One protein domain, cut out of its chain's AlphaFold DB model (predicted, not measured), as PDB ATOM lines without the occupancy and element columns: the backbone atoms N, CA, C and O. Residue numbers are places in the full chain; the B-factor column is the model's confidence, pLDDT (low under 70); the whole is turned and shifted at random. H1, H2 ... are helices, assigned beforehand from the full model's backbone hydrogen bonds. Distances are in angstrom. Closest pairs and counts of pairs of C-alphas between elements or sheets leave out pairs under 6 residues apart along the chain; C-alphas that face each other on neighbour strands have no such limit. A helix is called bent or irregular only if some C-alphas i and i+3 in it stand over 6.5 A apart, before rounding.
ATOM      1  N   ARG A  69     135.379 194.953 192.740       78.44
ATOM      2  CA  ARG A  69     136.683 195.646 192.844       78.44
ATOM      3  C   ARG A  69     137.163 196.216 191.517       78.44
ATOM      4  O   ARG A  69     137.715 197.313 191.509       78.44
ATOM      5  N   GLN A  70     136.985 195.494 190.414       76.44
ATOM      6  CA  GLN A  70     137.340 195.996 189.088       76.44
ATOM      7  C   GLN A  70     136.459 197.176 188.688       76.44
ATOM      8  O   GLN A  70     136.980 198.150 188.159       76.44
ATOM      9  N   GLU A  71     135.169 197.152 189.020       80.38
ATOM     10  CA  GLU A  71     134.273 198.284 188.789       80.38
ATOM     11  C   GLU A  71     134.640 199.490 189.671       80.38
ATOM     12  O   GLU A  71     134.678 200.623 189.193       80.38
ATOM     13  N   GLN A  72     135.008 199.267 190.938       77.44
ATOM     14  CA  GLN A  72     135.522 200.328 191.812       77.44
ATOM     15  C   GLN A  72     136.848 200.913 191.301       77.44
ATOM     16  O   GLN A  72     137.032 202.129 191.331       77.44
ATOM     17  N   LEU A  73     137.758 200.079 190.787       75.25
ATOM     18  CA  LEU A  73     139.009 200.538 190.181       75.25
ATOM     19  C   LEU A  73     138.768 201.270 188.858       75.25
ATOM     20  O   LEU A  73     139.376 202.312 188.639       75.25
ATOM     21  N   ALA A  74     137.849 200.802 188.013       78.38
ATOM     22  CA  ALA A  74     137.467 201.487 186.780       78.38
ATOM     23  C   ALA A  74     136.851 202.867 187.073       78.38
ATOM     24  O   ALA A  74     137.196 203.844 186.413       78.38
ATOM     25  N   ARG A  75     136.033 202.986 188.129       75.38
ATOM     26  CA  ARG A  75     135.491 204.276 188.595       75.38
ATOM     27  C   ARG A  75     136.556 205.210 189.183       75.38
ATOM     28  O   ARG A  75     136.413 206.420 189.061       75.38
ATOM     29  N   LEU A  76     137.623 204.687 189.795       74.75
ATOM     30  CA  LEU A  76     138.736 205.489 190.344       74.75
ATOM     31  C   LEU A  76     139.801 205.872 189.300       74.75
ATOM     32  O   LEU A  76     140.525 206.860 189.464       74.75
ATOM     33  N   LEU A  77     139.937 205.074 188.241       78.19
ATOM     34  CA  LEU A  77     140.894 205.296 187.154       78.19
ATOM     35  C   LEU A  77     140.269 206.019 185.951       78.19
ATOM     36  O   LEU A  77     141.012 206.488 185.090       78.19
ATOM     37  N   GLY A  78     138.940 206.138 185.912       88.75
ATOM     38  CA  GLY A  78     138.205 206.895 184.907       88.75
ATOM     39  C   GLY A  78     138.669 208.349 184.831       88.75
ATOM     40  O   GLY A  78     138.811 209.045 185.835       88.75
ATOM     41  N   LEU A  79     138.936 208.809 183.613       75.25
ATOM     42  CA  LEU A  79     139.459 210.150 183.366       75.25
ATOM     43  C   LEU A  79     138.404 211.223 183.702       75.25
ATOM     44  O   LEU A  79     138.739 212.258 184.271       75.25
ATOM     45  N   GLU A  80     137.125 210.923 183.463       83.75
ATOM     46  CA  GLU A  80     135.982 211.790 183.782       83.75
ATOM     47  C   GLU A  80     135.776 211.961 185.293       83.75
ATOM     48  O   GLU A  80     135.662 213.084 185.778       83.75
ATOM     49  N   THR A  81     135.840 210.880 186.078       85.31
ATOM     50  CA  THR A  81     135.687 210.961 187.542       85.31
ATOM     51  C   THR A  81     136.840 211.719 188.200       85.31
ATOM     52  O   THR A  81     136.624 212.442 189.174       85.31
ATOM     53  N   ARG A  82     138.061 211.630 187.655       79.75
ATOM     54  CA  ARG A  82     139.202 212.450 188.102       79.75
ATOM     55  C   ARG A  82     139.038 213.922 187.744       79.75
ATOM     56  O   ARG A  82     139.353 214.769 188.576       79.75
ATOM     57  N   GLN A  83     138.542 214.229 186.544       83.50
ATOM     58  CA  GLN A  83     138.260 215.609 186.144       83.50
ATOM     59  C   GLN A  83     137.157 216.227 187.007       83.50
ATOM     60  O   GLN A  83     137.322 217.351 187.472       83.50
ATOM     61  N   GLU A  84     136.091 215.488 187.316       86.44
ATOM     62  CA  GLU A  84     135.041 215.955 188.227       86.44
ATOM     63  C   GLU A  84     135.546 216.138 189.663       86.44
ATOM     64  O   GLU A  84     135.206 217.125 190.318       86.44
ATOM     65  N   GLN A  85     136.385 215.228 190.171       83.38
ATOM     66  CA  GLN A  85     136.993 215.373 191.499       83.38
ATOM     67  C   GLN A  85     137.957 216.563 191.564       83.38
ATOM     68  O   GLN A  85     137.938 217.306 192.546       83.38
ATOM     69  N   LEU A  86     138.757 216.790 190.519       81.56
ATOM     70  CA  LEU A  86     139.623 217.965 190.414       81.56
ATOM     71  C   LEU A  86     138.806 219.252 190.283       81.56
ATOM     72  O   LEU A  86     139.092 220.212 190.989       81.56
ATOM     73  N   ALA A  87     137.750 219.270 189.470       83.19
ATOM     74  CA  ALA A  87     136.852 220.419 189.356       83.19
ATOM     75  C   ALA A  87     136.183 220.750 190.701       83.19
ATOM     76  O   ALA A  87     136.104 221.918 191.079       83.19
ATOM     77  N   ARG A  88     135.781 219.731 191.475       83.81
ATOM     78  CA  ARG A  88     135.238 219.909 192.831       83.81
ATOM     79  C   ARG A  88     136.284 220.383 193.837       83.81
ATOM     80  O   ARG A  88     135.937 221.178 194.696       83.81
ATOM     81  N   LEU A  89     137.538 219.935 193.757       85.25
ATOM     82  CA  LEU A  89     138.624 220.389 194.648       85.25
ATOM     83  C   LEU A  89     139.155 221.787 194.297       85.25
ATOM     84  O   LEU A  89     139.696 222.487 195.153       85.25
ATOM     85  N   LEU A  90     139.035 222.186 193.031       82.50
ATOM     86  CA  LEU A  90     139.477 223.487 192.536       82.50
ATOM     87  C   LEU A  90     138.370 224.547 192.586       82.50
ATOM     88  O   LEU A  90     138.670 225.718 192.348       82.50
ATOM     89  N   SER A  91     137.125 224.175 192.912       90.44
ATOM     90  CA  SER A  91     136.047 225.151 193.027       90.44
ATOM     91  C   SER A  91     136.315 226.118 194.197       90.44
ATOM     92  O   SER A  91     136.845 225.733 195.244       90.44
ATOM     93  N   PRO A  92     136.008 227.414 194.027       83.00
ATOM     94  CA  PRO A  92     136.275 228.417 195.055       83.00
ATOM     95  C   PRO A  92     135.495 228.140 196.348       83.00
ATOM     96  O   PRO A  92     136.014 228.378 197.436       83.00
ATOM     97  N   GLU A  93     134.296 227.568 196.236       89.12
ATOM     98  CA  GLU A  93     133.415 227.246 197.362       89.12
ATOM     99  C   GLU A  93     133.994 226.142 198.257       89.12
ATOM    100  O   GLU A  93     134.053 226.304 199.476       89.12
ATOM    101  N   THR A  94     134.514 225.053 197.679       90.62
ATOM    102  CA  THR A  94     135.126 223.968 198.467       90.62
ATOM    103  C   THR A  94     136.447 224.392 199.094       90.62
ATOM    104  O   THR A  94     136.732 224.002 200.226       90.62
ATOM    105  N   ARG A  95     137.244 225.237 198.425       82.88
ATOM    106  CA  ARG A  95     138.451 225.829 199.031       82.88
ATOM    107  C   ARG A  95     138.113 226.746 200.201       82.88
ATOM    108  O   ARG A  95     138.801 226.701 201.221       82.88
ATOM    109  N   GLN A  96     137.062 227.554 200.074       88.75
ATOM    110  CA  GLN A  96     136.601 228.432 201.146       88.75
ATOM    111  C   GLN A  96     136.068 227.622 202.334       88.75
ATOM    112  O   GLN A  96     136.404 227.933 203.477       88.75
ATOM    113  N   GLU A  97     135.331 226.537 202.084       90.62
ATOM    114  CA  GLU A  97     134.864 225.624 203.132       90.62
ATOM    115  C   GLU A  97     136.026 224.877 203.812       90.62
ATOM    116  O   GLU A  97     136.062 224.768 205.038       90.62
ATOM    117  N   GLN A  98     137.023 224.408 203.053       88.50
ATOM    118  CA  GLN A  98     138.216 223.764 203.616       88.50
ATOM    119  C   GLN A  98     139.064 224.734 204.447       88.50
ATOM    120  O   GLN A  98     139.531 224.361 205.526       88.50
ATOM    121  N   LEU A  99     139.223 225.984 204.003       86.12
ATOM    122  CA  LEU A  99     139.883 227.030 204.788       86.12
ATOM    123  C   LEU A  99     139.089 227.374 206.050       86.12
ATOM    124  O   LEU A  99     139.682 227.466 207.121       86.12
ATOM    125  N   ALA A 100     137.763 227.490 205.963       87.62
ATOM    126  CA  ALA A 100     136.914 227.711 207.131       87.62
ATOM    127  C   ALA A 100     137.035 226.557 208.143       87.62
ATOM    128  O   ALA A 100     137.199 226.801 209.338       87.62
ATOM    129  N   ARG A 101     137.062 225.302 207.669       87.44
ATOM    130  CA  ARG A 101     137.293 224.116 208.511       87.44
ATOM    131  C   ARG A 101     138.695 224.094 209.117       87.44
ATOM    132  O   ARG A 101     138.823 223.732 210.276       87.44
ATOM    133  N   LEU A 102     139.747 224.493 208.400       87.31
ATOM    134  CA  LEU A 102     141.120 224.548 208.938       87.31
ATOM    135  C   LEU A 102     141.349 225.713 209.914       87.31
ATOM    136  O   LEU A 102     142.191 225.625 210.809       87.31
ATOM    137  N   LEU A 103     140.621 226.816 209.739       84.12
ATOM    138  CA  LEU A 103     140.723 228.003 210.589       84.12
ATOM    139  C   LEU A 103     139.762 227.968 211.781       84.12
ATOM    140  O   LEU A 103     139.899 228.806 212.674       84.12
ATOM    141  N   SER A 104     138.833 227.007 211.829       90.94
ATOM    142  CA  SER A 104     137.919 226.868 212.958       90.94
ATOM    143  C   SER A 104     138.695 226.585 214.258       90.94
ATOM    144  O   SER A 104     139.669 225.823 214.258       90.94
ATOM    145  N   PRO A 105     138.300 227.191 215.386       85.75
ATOM    146  CA  PRO A 105     138.980 226.987 216.663       85.75
ATOM    147  C   PRO A 105     138.915 225.525 217.135       85.75
ATOM    148  O   PRO A 105     139.871 225.042 217.738       85.75
ATOM    149  N   GLU A 106     137.839 224.805 216.807       90.88
ATOM    150  CA  GLU A 106     137.622 223.406 217.194       90.88
ATOM    151  C   GLU A 106     138.618 222.457 216.515       90.88
ATOM    152  O   GLU A 106     139.272 221.655 217.180       90.88
ATOM    153  N   THR A 107     138.828 222.600 215.203       90.38
ATOM    154  CA  THR A 107     139.796 221.767 214.470       90.38
ATOM    155  C   THR A 107     141.239 222.057 214.873       90.38
ATOM    156  O   THR A 107     142.051 221.133 214.941       90.38
ATOM    157  N   ARG A 108     141.577 223.310 215.211       83.25
ATOM    158  CA  ARG A 108     142.897 223.650 215.774       83.25
ATOM    159  C   ARG A 108     143.113 223.010 217.143       83.25
ATOM    160  O   ARG A 108     144.191 222.470 217.388       83.25
ATOM    161  N   GLN A 109     142.105 223.033 218.015       89.38
ATOM    162  CA  GLN A 109     142.174 222.358 219.313       89.38
ATOM    163  C   GLN A 109     142.328 220.841 219.150       89.38
ATOM    164  O   GLN A 109     143.175 220.247 219.817       89.38
ATOM    165  N   GLU A 110     141.598 220.222 218.220       91.19
ATOM    166  CA  GLU A 110     141.716 218.788 217.948       91.19
ATOM    167  C   GLU A 110     143.100 218.414 217.383       91.19
ATOM    168  O   GLU A 110     143.695 217.418 217.801       91.19
ATOM    169  N   GLN A 111     143.670 219.222 216.483       87.69
ATOM    170  CA  GLN A 111     145.020 218.987 215.956       87.69
ATOM    171  C   GLN A 111     146.102 219.135 217.033       87.69
ATOM    172  O   GLN A 111     147.013 218.307 217.104       87.69
ATOM    173  N   VAL A 112     145.986 220.136 217.911       89.00
ATOM    174  CA  VAL A 112     146.890 220.297 219.060       89.00
ATOM    175  C   VAL A 112     146.739 219.123 220.032       89.00
ATOM    176  O   VAL A 112     147.745 218.562 220.464       89.00
ATOM    177  N   ALA A 113     145.514 218.672 220.314       89.75
ATOM    178  CA  ALA A 113     145.270 217.498 221.150       89.75
ATOM    179  C   ALA A 113     145.875 216.217 220.541       89.75
ATOM    180  O   ALA A 113     146.532 215.449 221.247       89.75
ATOM    181  N   ARG A 114     145.747 216.010 219.221       87.06
ATOM    182  CA  ARG A 114     146.358 214.873 218.507       87.06
ATOM    183  C   ARG A 114     147.889 214.919 218.534       87.06
ATOM    184  O   ARG A 114     148.510 213.876 218.750       87.06
ATOM    185  N   LEU A 115     148.498 216.097 218.376       87.62
ATOM    186  CA  LEU A 115     149.956 216.283 218.465       87.62
ATOM    187  C   LEU A 115     150.495 216.103 219.892       87.62
ATOM    188  O   LEU A 115     151.604 215.600 220.076       87.62
ATOM    189  N   LEU A 116     149.720 216.493 220.907       87.06
ATOM    190  CA  LEU A 116     150.100 216.339 222.312       87.06
ATOM    191  C   LEU A 116     149.763 214.958 222.885       87.06
ATOM    192  O   LEU A 116     150.223 214.652 223.986       87.06
ATOM    193  N   SER A 117     149.017 214.124 222.155       92.56
ATOM    194  CA  SER A 117     148.696 212.772 222.603       92.56
ATOM    195  C   SER A 117     149.971 211.921 222.776       92.56
ATOM    196  O   SER A 117     150.926 212.028 221.993       92.56
TER     197      SER A 117
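This is residues 69 to 117 of the 749 residues of the protein "Expressed protein isoform A" of Micractinium conductrix (UniProt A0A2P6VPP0). Four short helices follow one another end to end in an open U: H2 and H3 make the base, meeting in a wide corner, and H1 and H4 are the two arms that rise from its ends, with empty space between them. The helices have no common core, and each meets the next at a corner over a one-residue link. The printed part has 49 residues with four named helices, in the order H1, H2, H3, H4, and no named strand; its class is all helix. It is extended, with a radius of gyration of the C-alphas of 16.3 A, and flat, spanning 41 by 28 by 10 A.

H1 comes first, residues 69 to 77, 12.0 A from first to last C-alpha; C-alpha 69 is at (136.683, 195.646, 192.844). H2 is residues 79 to 90, 16.2 A long. H3 is residues 92 to 103, also 16.2 A, beginning with C-alpha 92 at (136.275, 228.417, 195.055). H4 is residues 105 to 116, 16.4 A, and ends with C-alpha 116 at (150.100, 216.339, 222.312). No helix is bent or irregular.

H1 and H2 are close but not clearly touching; their closest C-alphas, those of Arg 75 and Thr 81, are 6.8 A apart. They run the same way at a steep tilt of 56 degrees. H2 and H3 are close but not clearly touching, with the C-alphas of Arg 88 and Thr 94 the closest at 6.9 A. They run the same way at a steep tilt of 57 degrees. H3 and H4 are close but not clearly touching, with the C-alphas of Arg 101 and Thr 107 the closest at 6.9 A. They run the same way at a steep tilt of 56 degrees. H1 and H3 are apart, H1 and H4 are apart, and H2 and H4 are apart. In H1, H2, H3 and H4 every O i to N i+4 pair is within hydrogen-bond range.

The two C-alphas farthest apart, those of Gln 70 and Pro 105, are 41.5 A apart, and the first and last printed C-alphas, those of Arg 69 and Ser 117, are 36.4 A apart. Residues 69 to 88 stand free, of which 69 to 77 belong to H1 and 79 to 88 to H2. The links from H1 to H2, H2 to H3 and H3 to H4 are tight, each of 1 residue. The printed part has no cut. The mean pLDDT of the printed part is 84.8, that of H1 is 77, and no printed residue is under 70.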